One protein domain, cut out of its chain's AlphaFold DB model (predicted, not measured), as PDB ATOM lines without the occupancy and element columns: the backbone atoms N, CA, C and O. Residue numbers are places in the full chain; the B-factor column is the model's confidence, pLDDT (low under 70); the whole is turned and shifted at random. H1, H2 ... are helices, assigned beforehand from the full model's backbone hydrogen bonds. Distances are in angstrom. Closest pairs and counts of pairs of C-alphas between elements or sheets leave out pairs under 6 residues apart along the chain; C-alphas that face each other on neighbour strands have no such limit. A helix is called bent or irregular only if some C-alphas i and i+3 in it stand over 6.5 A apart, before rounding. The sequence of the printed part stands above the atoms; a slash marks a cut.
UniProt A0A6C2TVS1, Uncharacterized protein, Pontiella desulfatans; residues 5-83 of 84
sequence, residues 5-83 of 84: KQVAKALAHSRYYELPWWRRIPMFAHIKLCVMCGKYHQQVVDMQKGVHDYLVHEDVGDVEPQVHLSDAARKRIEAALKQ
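What this domain is: This is residues 5 to 83 of the 84 residues of an uncharacterized protein of Pontiella desulfatans (UniProt A0A6C2TVS1). Picture one long helix, H3, with two shorter helices gathered at its first residues and a fourth, H4, held far off on an arm. H2 and H3 open as a V from the tight turn between them, H1 packs beside the closed end of that V at residues 41 to 45 of H3, and residues 66 to 83, H4 among them, stick out free of everything else. The printed part has 79 residues with four named helices, in the order H1, H2, H3, H4, and no named strand; the class is all helix. The whole is extended, with a radius of gyration of the C-alphas of 20.1 A, and its C-alphas span 59 by 29 by 17 A, the free arm making much of that length.

Where its parts are: Start with the longest helix, H3, residues 38 to 59: find C-alpha 38 at (-2.819, 0.062, 49.675), and from there the helix runs 31.4 A to C-alpha 59 at (-33.045, 3.952, 42.212), with x falling along the way. Look before it for H2, residues 21 to 33, which measures 18.4 A from first to last C-alpha. H2 is neither bent nor irregular, but only just: C-alphas 23 and 26 are 6.2 A apart. Go further back for H1, residues 5 to 13, whose length is 12.2 A; its C-alpha 5, the first one printed, stands at (-3.892, -11.399, 47.131). Then go past H3 to H4, residues 71 to 81, 15.5 A long, which ends with C-alpha 81 at (-26.665, 29.601, 19.774).

How they stand to each other: Begin at residues 38 to 42, the part of H3 that touches H2. On the side of H2 it is residues 30 to 32 alone that touch H3, and the closest C-alphas are those of Ile 31 and Gly 38, 4.1 A apart. The two helices form a helical hairpin and run opposite ways at a steep tilt of 45 degrees. Move on to residues 41 to 45 of H3, which alone touch H1; the closest C-alphas there are those of Ala 8 and His 41, 7.3 A apart. H1 and H3 run the same way at a shallow tilt of 17 degrees. Now compare H1 and H2: they are close but not clearly touching, with 2 pairs of C-alphas within 8 A, the closest being those of Val 7 and Met 27, 6.1 A apart. Their lines stand at a steep tilt of 53 degrees, and they run opposite ways. H4 touches no helix: it is apart from H1, from H2 and from H3. In the backbones of H1, H3 and H4 each O i to N i+4 pair is within hydrogen-bond range; in H2, 7 of 9 are.

The domain as a whole: Look for the two C-alphas farthest apart at Trp 22 and Gln 83, 61.7 A from each other; from the first printed C-alpha, Lys 5, to the last, Gln 83, it is 59.1 A. Without the stretch that stands free, residues 66 to 83, the body has 61 residues, spans 39 by 22 by 16 A and has a radius of gyration of 13.2 A. The link from H2 to H3 is tight with 4 residues, the link from H1 to H2 is short with 7, and the link from H3 to H4 is long with 11. The printed part has no cut. Read the B-factor column for the model's confidence: the mean pLDDT of the printed part is 88.9, and it falls under 70 at residues 62 to 67, in the long link before H4.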
ATOM      1  N   LYS A   5      -3.123 -10.477  47.988       92.81
ATOM      2  CA  LYS A   5      -3.892 -11.399  47.131       92.81
ATOM      3  C   LYS A   5      -5.309 -11.673  47.649       92.81
ATOM      4  O   LYS A   5      -6.230 -11.839  46.855       92.81
ATOM      5  N   GLN A   6      -5.495 -11.742  48.966       92.38
ATOM      6  CA  GLN A   6      -6.811 -11.956  49.571       92.38
ATOM      7  C   GLN A   6      -7.688 -10.708  49.438       92.38
ATOM      8  O   GLN A   6      -8.865 -10.846  49.124       92.38
ATOM      9  N   VAL A   7      -7.111  -9.511  49.605       92.75
ATOM     10  CA  VAL A   7      -7.813  -8.240  49.355       92.75
ATOM     11  C   VAL A   7      -8.210  -8.129  47.885       92.75
ATOM     12  O   VAL A   7      -9.372  -7.872  47.589       92.75
ATOM     13  N   ALA A   8      -7.285  -8.421  46.967       92.88
ATOM     14  CA  ALA A   8      -7.554  -8.438  45.533       92.88
ATOM     15  C   ALA A   8      -8.694  -9.400  45.173       92.88
ATOM     16  O   ALA A   8      -9.629  -9.017  44.477       92.88
ATOM     17  N   LYS A   9      -8.653 -10.633  45.695       93.69
ATOM     18  CA  LYS A   9      -9.706 -11.627  45.462       93.69
ATOM     19  C   LYS A   9     -11.052 -11.165  46.027       93.69
ATOM     20  O   LYS A   9     -12.066 -11.311  45.355       93.69
ATOM     21  N   ALA A  10     -11.067 -10.600  47.233       92.62
ATOM     22  CA  ALA A  10     -12.291 -10.092  47.843       92.62
ATOM     23  C   ALA A  10     -12.924  -8.980  46.995       92.62
ATOM     24  O   ALA A  10     -14.103  -9.080  46.682       92.62
ATOM     25  N   LEU A  11     -12.136  -7.985  46.571       93.50
ATOM     26  CA  LEU A  11     -12.624  -6.858  45.769       93.50
ATOM     27  C   LEU A  11     -13.010  -7.246  44.332       93.50
ATOM     28  O   LEU A  11     -13.854  -6.581  43.742       93.50
ATOM     29  N   ALA A  12     -12.410  -8.298  43.766       92.94
ATOM     30  CA  ALA A  12     -12.730  -8.771  42.418       92.94
ATOM     31  C   ALA A  12     -14.028  -9.594  42.359       92.94
ATOM     32  O   ALA A  12     -14.752  -9.525  41.373       92.94
ATOM     33  N   HIS A  13     -14.314 -10.389  43.396       92.00
ATOM     34  CA  HIS A  13     -15.490 -11.264  43.427       92.00
ATOM     35  C   HIS A  13     -16.693 -10.663  44.160       92.00
ATOM     36  O   HIS A  13     -17.798 -11.187  44.041       92.00
ATOM     37  N   SER A  14     -16.496  -9.623  44.968       91.69
ATOM     38  CA  SER A  14     -17.561  -9.013  45.763       91.69
ATOM     39  C   SER A  14     -17.329  -7.515  45.892       91.69
ATOM     40  O   SER A  14     -16.195  -7.060  46.064       91.69
ATOM     41  N   ARG A  15     -18.409  -6.734  45.857       92.19
ATOM     42  CA  ARG A  15     -18.308  -5.292  46.085       92.19
ATOM     43  C   ARG A  15     -18.077  -5.046  47.568       92.19
ATOM     44  O   ARG A  15     -18.607  -5.765  48.419       92.19
ATOM     45  N   TYR A  16     -17.280  -4.035  47.917       92.56
ATOM     46  CA  TYR A  16     -16.905  -3.808  49.317       92.56
ATOM     47  C   TYR A  16     -18.135  -3.626  50.225       92.56
ATOM     48  O   TYR A  16     -18.102  -4.026  51.390       92.56
ATOM     49  N   TYR A  17     -19.218  -3.055  49.686       90.69
ATOM     50  CA  TYR A  17     -20.486  -2.803  50.372       90.69
ATOM     51  C   TYR A  17     -21.430  -4.016  50.435       90.69
ATOM     52  O   TYR A  17     -22.450  -3.944  51.114       90.69
ATOM     53  N   GLU A  18     -21.075  -5.144  49.822       92.44
ATOM     54  CA  GLU A  18     -21.786  -6.426  49.963       92.44
ATOM     55  C   GLU A  18     -21.109  -7.334  50.994       92.44
ATOM     56  O   GLU A  18     -21.711  -8.259  51.533       92.44
ATOM     57  N   LEU A  19     -19.837  -7.068  51.304       91.56
ATOM     58  CA  LEU A  19     -19.097  -7.849  52.287       91.56
ATOM     59  C   LEU A  19     -19.697  -7.660  53.689       91.56
ATOM     60  O   LEU A  19     -20.015  -6.532  54.061       91.56
ATOM     61  N   PRO A  20     -19.767  -8.703  54.529       93.25
ATOM     62  CA  PRO A  20     -20.099  -8.536  55.939       93.25
ATOM     63  C   PRO A  20     -19.088  -7.636  56.657       93.25
ATOM     64  O   PRO A  20     -17.896  -7.643  56.331       93.25
ATOM     65  N   TRP A  21     -19.532  -6.906  57.682       91.44
ATOM     66  CA  TRP A  21     -18.695  -5.944  58.412       91.44
ATOM     67  C   TRP A  21     -17.398  -6.569  58.960       91.44
ATOM     68  O   TRP A  21     -16.328  -5.969  58.848       91.44
ATOM     69  N   TRP A  22     -17.458  -7.817  59.438       91.12
ATOM     70  CA  TRP A  22     -16.296  -8.548  59.959       91.12
ATOM     71  C   TRP A  22     -15.236  -8.861  58.892       91.12
ATOM     72  O   TRP A  22     -14.070  -9.055  59.225       91.12
ATOM     73  N   ARG A  23     -15.606  -8.888  57.602       90.94
ATOM     74  CA  ARG A  23     -14.655  -9.010  56.480       90.94
ATOM     75  C   ARG A  23     -14.155  -7.651  55.995       90.94
ATOM     76  O   ARG A  23     -13.019  -7.564  55.532       90.94
ATOM     77  N   ARG A  24     -14.957  -6.590  56.141       93.00
ATOM     78  CA  ARG A  24     -14.562  -5.220  55.770       93.00
ATOM     79  C   ARG A  24     -13.455  -4.679  56.662       93.00
ATOM     80  O   ARG A  24     -12.491  -4.133  56.139       93.00
ATOM     81  N   ILE A  25     -13.571  -4.841  57.982       93.50
ATOM     82  CA  ILE A  25     -12.615  -4.273  58.948       93.50
ATOM     83  C   ILE A  25     -11.163  -4.648  58.615       93.50
ATOM     84  O   ILE A  25     -10.352  -3.744  58.400       93.50
ATOM     85  N   PRO A  26     -10.797  -5.939  58.520       93.12
ATOM     86  CA  PRO A  26      -9.404  -6.291  58.301       93.12
ATOM     87  C   PRO A  26      -8.951  -6.022  56.854       93.12
ATOM     88  O   PRO A  26      -7.767  -5.774  56.630       93.12
ATOM     89  N   MET A  27      -9.870  -6.003  55.878       94.06
ATOM     90  CA  MET A  27      -9.584  -5.568  54.506       94.06
ATOM     91  C   MET A  27      -9.172  -4.091  54.479       94.06
ATOM     92  O   MET A  27      -8.099  -3.767  53.977       94.06
ATOM     93  N   PHE A  28      -9.972  -3.203  55.077       94.94
ATOM     94  CA  PHE A  28      -9.654  -1.776  55.156       94.94
ATOM     95  C   PHE A  28      -8.406  -1.498  55.992       94.94
ATOM     96  O   PHE A  28      -7.612  -0.632  55.626       94.94
ATOM     97  N   ALA A  29      -8.185  -2.255  57.071       95.06
ATOM     98  CA  ALA A  29      -6.944  -2.174  57.835       95.06
ATOM     99  C   ALA A  29      -5.725  -2.493  56.953       95.06
ATOM    100  O   ALA A  29      -4.747  -1.752  56.966       95.06
ATOM    101  N   HIS A  30      -5.793  -3.548  56.134       95.12
ATOM    102  CA  HIS A  30      -4.717  -3.880  55.202       95.12
ATOM    103  C   HIS A  30      -4.502  -2.792  54.143       95.12
ATOM    104  O   HIS A  30      -3.363  -2.404  53.904       95.12
ATOM    105  N   ILE A  31      -5.576  -2.277  53.539       94.88
ATOM    106  CA  ILE A  31      -5.499  -1.212  52.527       94.88
ATOM    107  C   ILE A  31      -4.808   0.034  53.097       94.88
ATOM    108  O   ILE A  31      -3.948   0.609  52.438       94.88
ATOM    109  N   LYS A  32      -5.121   0.419  54.341       94.88
ATOM    110  CA  LYS A  32      -4.501   1.587  54.988       94.88
ATOM    111  C   LYS A  32      -3.045   1.366  55.408       94.88
ATOM    112  O   LYS A  32      -2.279   2.322  55.414       94.88
ATOM    113  N   LEU A  33      -2.667   0.143  55.784       95.31
ATOM    114  CA  LEU A  33      -1.337  -0.154  56.337       95.31
ATOM    115  C   LEU A  33      -0.334  -0.666  55.295       95.31
ATOM    116  O   LEU A  33       0.874  -0.580  55.508       95.31
ATOM    117  N   CYS A  34      -0.797  -1.234  54.181       94.75
ATOM    118  CA  CYS A  34       0.092  -1.822  53.191       94.75
ATOM    119  C   CYS A  34       0.647  -0.763  52.234       94.75
ATOM    120  O   CYS A  34      -0.054  -0.271  51.351       94.75
ATOM    121  N   VAL A  35       1.949  -0.495  52.334       94.31
ATOM    122  CA  VAL A  35       2.661   0.432  51.437       94.31
ATOM    123  C   VAL A  35       2.710  -0.037  49.977       94.31
ATOM    124  O   VAL A  35       2.847   0.787  49.080       94.31
ATOM    125  N   MET A  36       2.574  -1.346  49.734       93.38
ATOM    126  CA  MET A  36       2.686  -1.938  48.396       93.38
ATOM    127  C   MET A  36       1.373  -1.857  47.616       93.38
ATOM    128  O   MET A  36       1.337  -1.335  46.507       93.38
ATOM    129  N   CYS A  37       0.286  -2.389  48.185       94.75
ATOM    130  CA  CYS A  37      -0.992  -2.537  47.481       94.75
ATOM    131  C   CYS A  37      -2.094  -1.593  47.990       94.75
ATOM    132  O   CYS A  37      -3.176  -1.552  47.404       94.75
ATOM    133  N   GLY A  38      -1.829  -0.810  49.044       94.19
ATOM    134  CA  GLY A  38      -2.819   0.062  49.675       94.19
ATOM    135  C   GLY A  38      -3.427   1.085  48.721       94.19
ATOM    136  O   GLY A  38      -4.644   1.129  48.571       94.19
ATOM    137  N   LYS A  39      -2.595   1.844  47.992       96.06
ATOM    138  CA  LYS A  39      -3.074   2.852  47.024       96.06
ATOM    139  C   LYS A  39      -3.960   2.244  45.934       96.06
ATOM    140  O   LYS A  39      -5.037   2.761  45.666       96.06
ATOM    141  N   TYR A  40      -3.521   1.134  45.343       95.75
ATOM    142  CA  TYR A  40      -4.262   0.452  44.283       95.75
ATOM    143  C   TYR A  40      -5.628  -0.044  44.774       95.75
ATOM    144  O   TYR A  40      -6.657   0.228  44.164       95.75
ATOM    145  N   HIS A  41      -5.666  -0.739  45.911       95.94
ATOM    146  CA  HIS A  41      -6.929  -1.245  46.441       95.94
ATOM    147  C   HIS A  41      -7.852  -0.133  46.944       95.94
ATOM    148  O   HIS A  41      -9.067  -0.290  46.846       95.94
ATOM    149  N   GLN A  42      -7.305   0.991  47.416       96.25
ATOM    150  CA  GLN A  42      -8.103   2.171  47.735       96.25
ATOM    151  C   GLN A  42      -8.819   2.706  46.487       96.25
ATOM    152  O   GLN A  42     -10.028   2.897  46.540       96.25
ATOM    153  N   GLN A  43      -8.127   2.824  45.347       96.38
ATOM    154  CA  GLN A  43      -8.746   3.254  44.083       96.38
ATOM    155  C   GLN A  43      -9.881   2.323  43.635       96.38
ATOM    156  O   GLN A  43     -10.925   2.790  43.183       96.38
ATOM    157  N   VAL A  44      -9.712   1.006  43.789       96.00
ATOM    158  CA  VAL A  44     -10.774   0.033  43.472       96.00
ATOM    159  C   VAL A  44     -11.992   0.234  44.376       96.00
ATOM    160  O   VAL A  44     -13.124   0.186  43.896       96.00
ATOM    161  N   VAL A  45     -11.780   0.475  45.672       96.25
ATOM    162  CA  VAL A  45     -12.878   0.771  46.603       96.25
ATOM    163  C   VAL A  45     -13.570   2.083  46.238       96.25
ATOM    164  O   VAL A  45     -14.797   2.123  46.222       96.25
ATOM    165  N   ASP A  46     -12.814   3.130  45.912       96.25
ATOM    166  CA  ASP A  46     -13.367   4.432  45.534       96.25
ATOM    167  C   ASP A  46     -14.221   4.318  44.261       96.25
ATOM    168  O   ASP A  46     -15.332   4.845  44.210       96.25
ATOM    169  N   MET A  47     -13.768   3.538  43.274       95.50
ATOM    170  CA  MET A  47     -14.547   3.227  42.072       95.50
ATOM    171  C   MET A  47     -15.847   2.488  42.414       95.50
ATOM    172  O   MET A  47     -16.922   2.880  41.966       95.50
ATOM    173  N   GLN A  48     -15.776   1.438  43.238       95.56
ATOM    174  CA  GLN A  48     -16.969   0.715  43.685       95.56
ATOM    175  C   GLN A  48     -17.933   1.623  44.460       95.56
ATOM    176  O   GLN A  48     -19.145   1.446  44.353       95.56
ATOM    177  N   LYS A  49     -17.414   2.594  45.221       94.62
ATOM    178  CA  LYS A  49     -18.219   3.577  45.949       94.62
ATOM    179  C   LYS A  49     -18.937   4.516  44.984       94.62
ATOM    180  O   LYS A  49     -20.124   4.733  45.171       94.62
ATOM    181  N   GLY A  50     -18.258   5.005  43.947       91.38
ATOM    182  CA  GLY A  50     -18.887   5.823  42.907       91.38
ATOM    183  C   GLY A  50     -20.007   5.082  42.175       91.38
ATOM    184  O   GLY A  50     -21.083   5.630  41.985       91.38
ATOM    185  N   VAL A  51     -19.799   3.802  41.845       92.19
ATOM    186  CA  VAL A  51     -20.857   2.962  41.254       92.19
ATOM    187  C   VAL A  51     -22.024   2.770  42.223       92.19
ATOM    188  O   VAL A  51     -23.173   2.803  41.804       92.19
ATOM    189  N   HIS A  52     -21.752   2.554  43.512       92.06
ATOM    190  CA  HIS A  52     -22.811   2.425  44.514       92.06
ATOM    191  C   HIS A  52     -23.653   3.694  44.625       92.06
ATOM    192  O   HIS A  52     -24.871   3.603  44.617       92.06
ATOM    193  N   ASP A  53     -22.990   4.844  44.712       89.56
ATOM    194  CA  ASP A  53     -23.621   6.158  44.793       89.56
ATOM    195  C   ASP A  53     -24.499   6.411  43.564       89.56
ATOM    196  O   ASP A  53     -25.684   6.692  43.699       89.56
ATOM    197  N   TYR A  54     -23.959   6.164  42.367       88.25
ATOM    198  CA  TYR A  54     -24.706   6.263  41.116       88.25
ATOM    199  C   TYR A  54     -25.973   5.397  41.112       88.25
ATOM    200  O   TYR A  54     -27.047   5.898  40.803       88.25
ATOM    201  N   LEU A  55     -25.866   4.118  41.494       87.94
ATOM    202  CA  LEU A  55     -27.018   3.211  41.547       87.94
ATOM    203  C   LEU A  55     -28.059   3.661  42.581       87.94
ATOM    204  O   LEU A  55     -29.252   3.564  42.328       87.94
ATOM    205  N   VAL A  56     -27.618   4.175  43.733       87.31
ATOM    206  CA  VAL A  56     -28.528   4.724  44.749       87.31
ATOM    207  C   VAL A  56     -29.285   5.929  44.193       87.31
ATOM    208  O   VAL A  56     -30.493   6.005  44.391       87.31
ATOM    209  N   HIS A  57     -28.602   6.832  43.481       83.19
ATOM    210  CA  HIS A  57     -29.214   7.987  42.816       83.19
ATOM    211  C   HIS A  57     -30.160   7.581  41.673       83.19
ATOM    212  O   HIS A  57     -31.220   8.186  41.510       83.19
ATOM    213  N   GLU A  58     -29.827   6.525  40.929       82.69
ATOM    214  CA  GLU A  58     -30.696   5.943  39.902       82.69
ATOM    215  C   GLU A  58     -31.987   5.368  40.490       82.69
ATOM    216  O   GLU A  58     -33.075   5.720  40.029       82.69
ATOM    217  N   ASP A  59     -31.890   4.573  41.556       79.69
ATOM    218  CA  ASP A  59     -33.045   3.952  42.212       79.69
ATOM    219  C   ASP A  59     -34.017   4.984  42.812       79.69
ATOM    220  O   ASP A  59     -35.229   4.756  42.837       79.69
ATOM    221  N   VAL A  60     -33.517   6.133  43.286       80.94
ATOM    222  CA  VAL A  60     -34.368   7.224  43.801       80.94
ATOM    223  C   VAL A  60     -34.878   8.173  42.707       80.94
ATOM    224  O   VAL A  60     -35.639   9.091  43.013       80.94
ATOM    225  N   GLY A  61     -34.493   7.962  41.443       72.75
ATOM    226  CA  GLY A  61     -34.887   8.800  40.307       72.75
ATOM    227  C   GLY A  61     -34.168  10.154  40.227       72.75
ATOM    228  O   GLY A  61     -34.595  11.025  39.474       72.75
ATOM    229  N   ASP A  62     -33.075  10.334  40.971       67.75
ATOM    230  CA  ASP A  62     -32.253  11.552  41.042       67.75
ATOM    231  C   ASP A  62     -31.040  11.437  40.098       67.75
ATOM    232  O   ASP A  62     -29.890  11.626  40.485       67.75
ATOM    233  N   VAL A  63     -31.295  11.027  38.849       62.78
ATOM    234  CA  VAL A  63     -30.255  10.781  37.827       62.78
ATOM    235  C   VAL A  63     -29.783  12.082  37.173       62.78
ATOM    236  O   VAL A  63     -28.709  12.121  36.565       62.78
ATOM    237  N   GLU A  64     -30.559  13.165  37.281       62.88
ATOM    238  CA  GLU A  64     -30.101  14.456  36.783       62.88
ATOM    239  C   GLU A  64     -28.965  14.985  37.667       62.88
ATOM    240  O   GLU A  64     -29.077  14.991  38.895       62.88
ATOM    241  N   PRO A  65     -27.861  15.478  37.076       61.84
ATOM    242  CA  PRO A  65     -26.887  16.215  37.851       61.84
ATOM    243  C   PRO A  65     -27.617  17.379  38.525       61.84
ATOM    244  O   PRO A  65     -28.128  18.260  37.838       61.84
ATOM    245  N   GLN A  66     -27.582  17.446  39.859       57.66
ATOM    246  CA  GLN A  66     -28.107  18.572  40.657       57.66
ATOM    247  C   GLN A  66     -27.431  19.926  40.331       57.66
ATOM    248  O   GLN A  66     -27.670  20.951  40.970       57.66
ATOM    249  N   VAL A  67     -26.552  19.952  39.327       68.25
ATOM    250  CA  VAL A  67     -25.941  21.143  38.759       68.25
ATOM    251  C   VAL A  67     -26.910  21.758  37.752       68.25
ATOM    252  O   VAL A  67     -26.780  21.603  36.537       68.25
ATOM    253  N   HIS A  68     -27.877  22.514  38.262       70.56
ATOM    254  CA  HIS A  68     -28.650  23.416  37.422       70.56
ATOM    255  C   HIS A  68     -27.782  24.613  37.014       70.56
ATOM    256  O   HIS A  68     -27.130  25.255  37.842       70.56
ATOM    257  N   LEU A  69     -27.767  24.931  35.716       80.31
ATOM    258  CA  LEU A  69     -27.183  26.180  35.231       80.31
ATOM    259  C   LEU A  69     -27.891  27.354  35.911       80.31
ATOM    260  O   LEU A  69     -29.119  27.386  35.966       80.31
ATOM    261  N   SER A  70     -27.131  28.355  36.360       84.62
ATOM    262  CA  SER A  70     -27.746  29.622  36.753       84.62
ATOM    263  C   SER A  70     -28.466  30.239  35.555       84.62
ATOM    264  O   SER A  70     -28.017  30.103  34.411       84.62
ATOM    265  N   ASP A  71     -29.541  30.985  35.805       87.31
ATOM    266  CA  ASP A  71     -30.296  31.664  34.743       87.31
ATOM    267  C   ASP A  71     -29.394  32.543  33.863       87.31
ATOM    268  O   ASP A  71     -29.577  32.644  32.648       87.31
ATOM    269  N   ALA A  72     -28.361  33.140  34.465       90.56
ATOM    270  CA  ALA A  72     -27.350  33.919  33.762       90.56
ATOM    271  C   ALA A  72     -26.467  33.060  32.837       90.56
ATOM    272  O   ALA A  72     -26.113  33.494  31.741       90.56
ATOM    273  N   ALA A  73     -26.088  31.846  33.245       89.44
ATOM    274  CA  ALA A  73     -25.340  30.923  32.393       89.44
ATOM    275  C   ALA A  73     -26.201  30.408  31.230       89.44
ATOM    276  O   ALA A  73     -25.741  30.431  30.089       89.44
ATOM    277  N   ARG A  74     -27.462  30.052  31.500       88.88
ATOM    278  CA  ARG A  74     -28.421  29.602  30.481       88.88
ATOM    279  C   ARG A  74     -28.657  30.664  29.403       88.88
ATOM    280  O   ARG A  74     -28.499  30.371  28.222       88.88
ATOM    281  N   LYS A  75     -28.931  31.914  29.795       92.31
ATOM    282  CA  LYS A  75     -29.160  33.024  28.848       92.31
ATOM    283  C   LYS A  75     -27.951  33.323  27.960       92.31
ATOM    284  O   LYS A  75     -28.128  33.646  26.790       92.31
ATOM    285  N   ARG A  76     -26.725  33.211  28.490       92.62
ATOM    286  CA  ARG A  76     -25.495  33.394  27.695       92.62
ATOM    287  C   ARG A  76     -25.362  32.331  26.605       92.62
ATOM    288  O   ARG A  76     -25.035  32.672  25.475       92.62
ATOM    289  N   ILE A  77     -25.644  31.071  26.938       91.12
ATOM    290  CA  ILE A  77     -25.595  29.956  25.983       91.12
ATOM    291  C   ILE A  77     -26.691  30.111  24.919       91.12
ATOM    292  O   ILE A  77     -26.409  29.991  23.732       91.12
ATOM    293  N   GLU A  78     -27.921  30.449  25.321       92.94
ATOM    294  CA  GLU A  78     -29.028  30.696  24.384       92.94
ATOM    295  C   GLU A  78     -28.743  31.854  23.417       92.94
ATOM    296  O   GLU A  78     -29.145  31.796  22.257       92.94
ATOM    297  N   ALA A  79     -28.059  32.907  23.875       92.88
ATOM    298  CA  ALA A  79     -27.667  34.023  23.019       92.88
ATOM    299  C   ALA A  79     -26.593  33.620  21.997       92.88
ATOM    300  O   ALA A  79     -26.698  34.015  20.841       92.88
ATOM    301  N   ALA A  80     -25.606  32.816  22.404       91.50
ATOM    302  CA  ALA A  80     -24.553  32.332  21.512       91.50
ATOM    303  C   ALA A  80     -25.104  31.411  20.408       91.50
ATOM    304  O   ALA A  80     -24.724  31.551  19.255       91.50
ATOM    305  N   LEU A  81     -26.055  30.530  20.737       91.06
ATOM    306  CA  LEU A  81     -26.665  29.601  19.774       91.06
ATOM    307  C   LEU A  81     -27.604  30.266  18.754       91.06
ATOM    308  O   LEU A  81     -27.920  29.659  17.741       91.06
ATOM    309  N   LYS A  82     -28.098  31.480  19.030       87.31
ATOM    310  CA  LYS A  82     -28.966  32.245  18.112       87.31
ATOM    311  C   LYS A  82     -28.188  33.136  17.137       87.31
ATOM    312  O   LYS A  82     -28.816  33.828  16.340       87.31
ATOM    313  N   GLN A  83     -26.866  33.210  17.280       70.06
ATOM    314  CA  GLN A  83     -25.989  34.045  16.453       70.06
ATOM    315  C   GLN A  83     -25.331  33.274  15.293       70.06
ATOM    316  O   GLN A  83     -24.707  33.923  14.454       70.06
TER     317      GLN A  83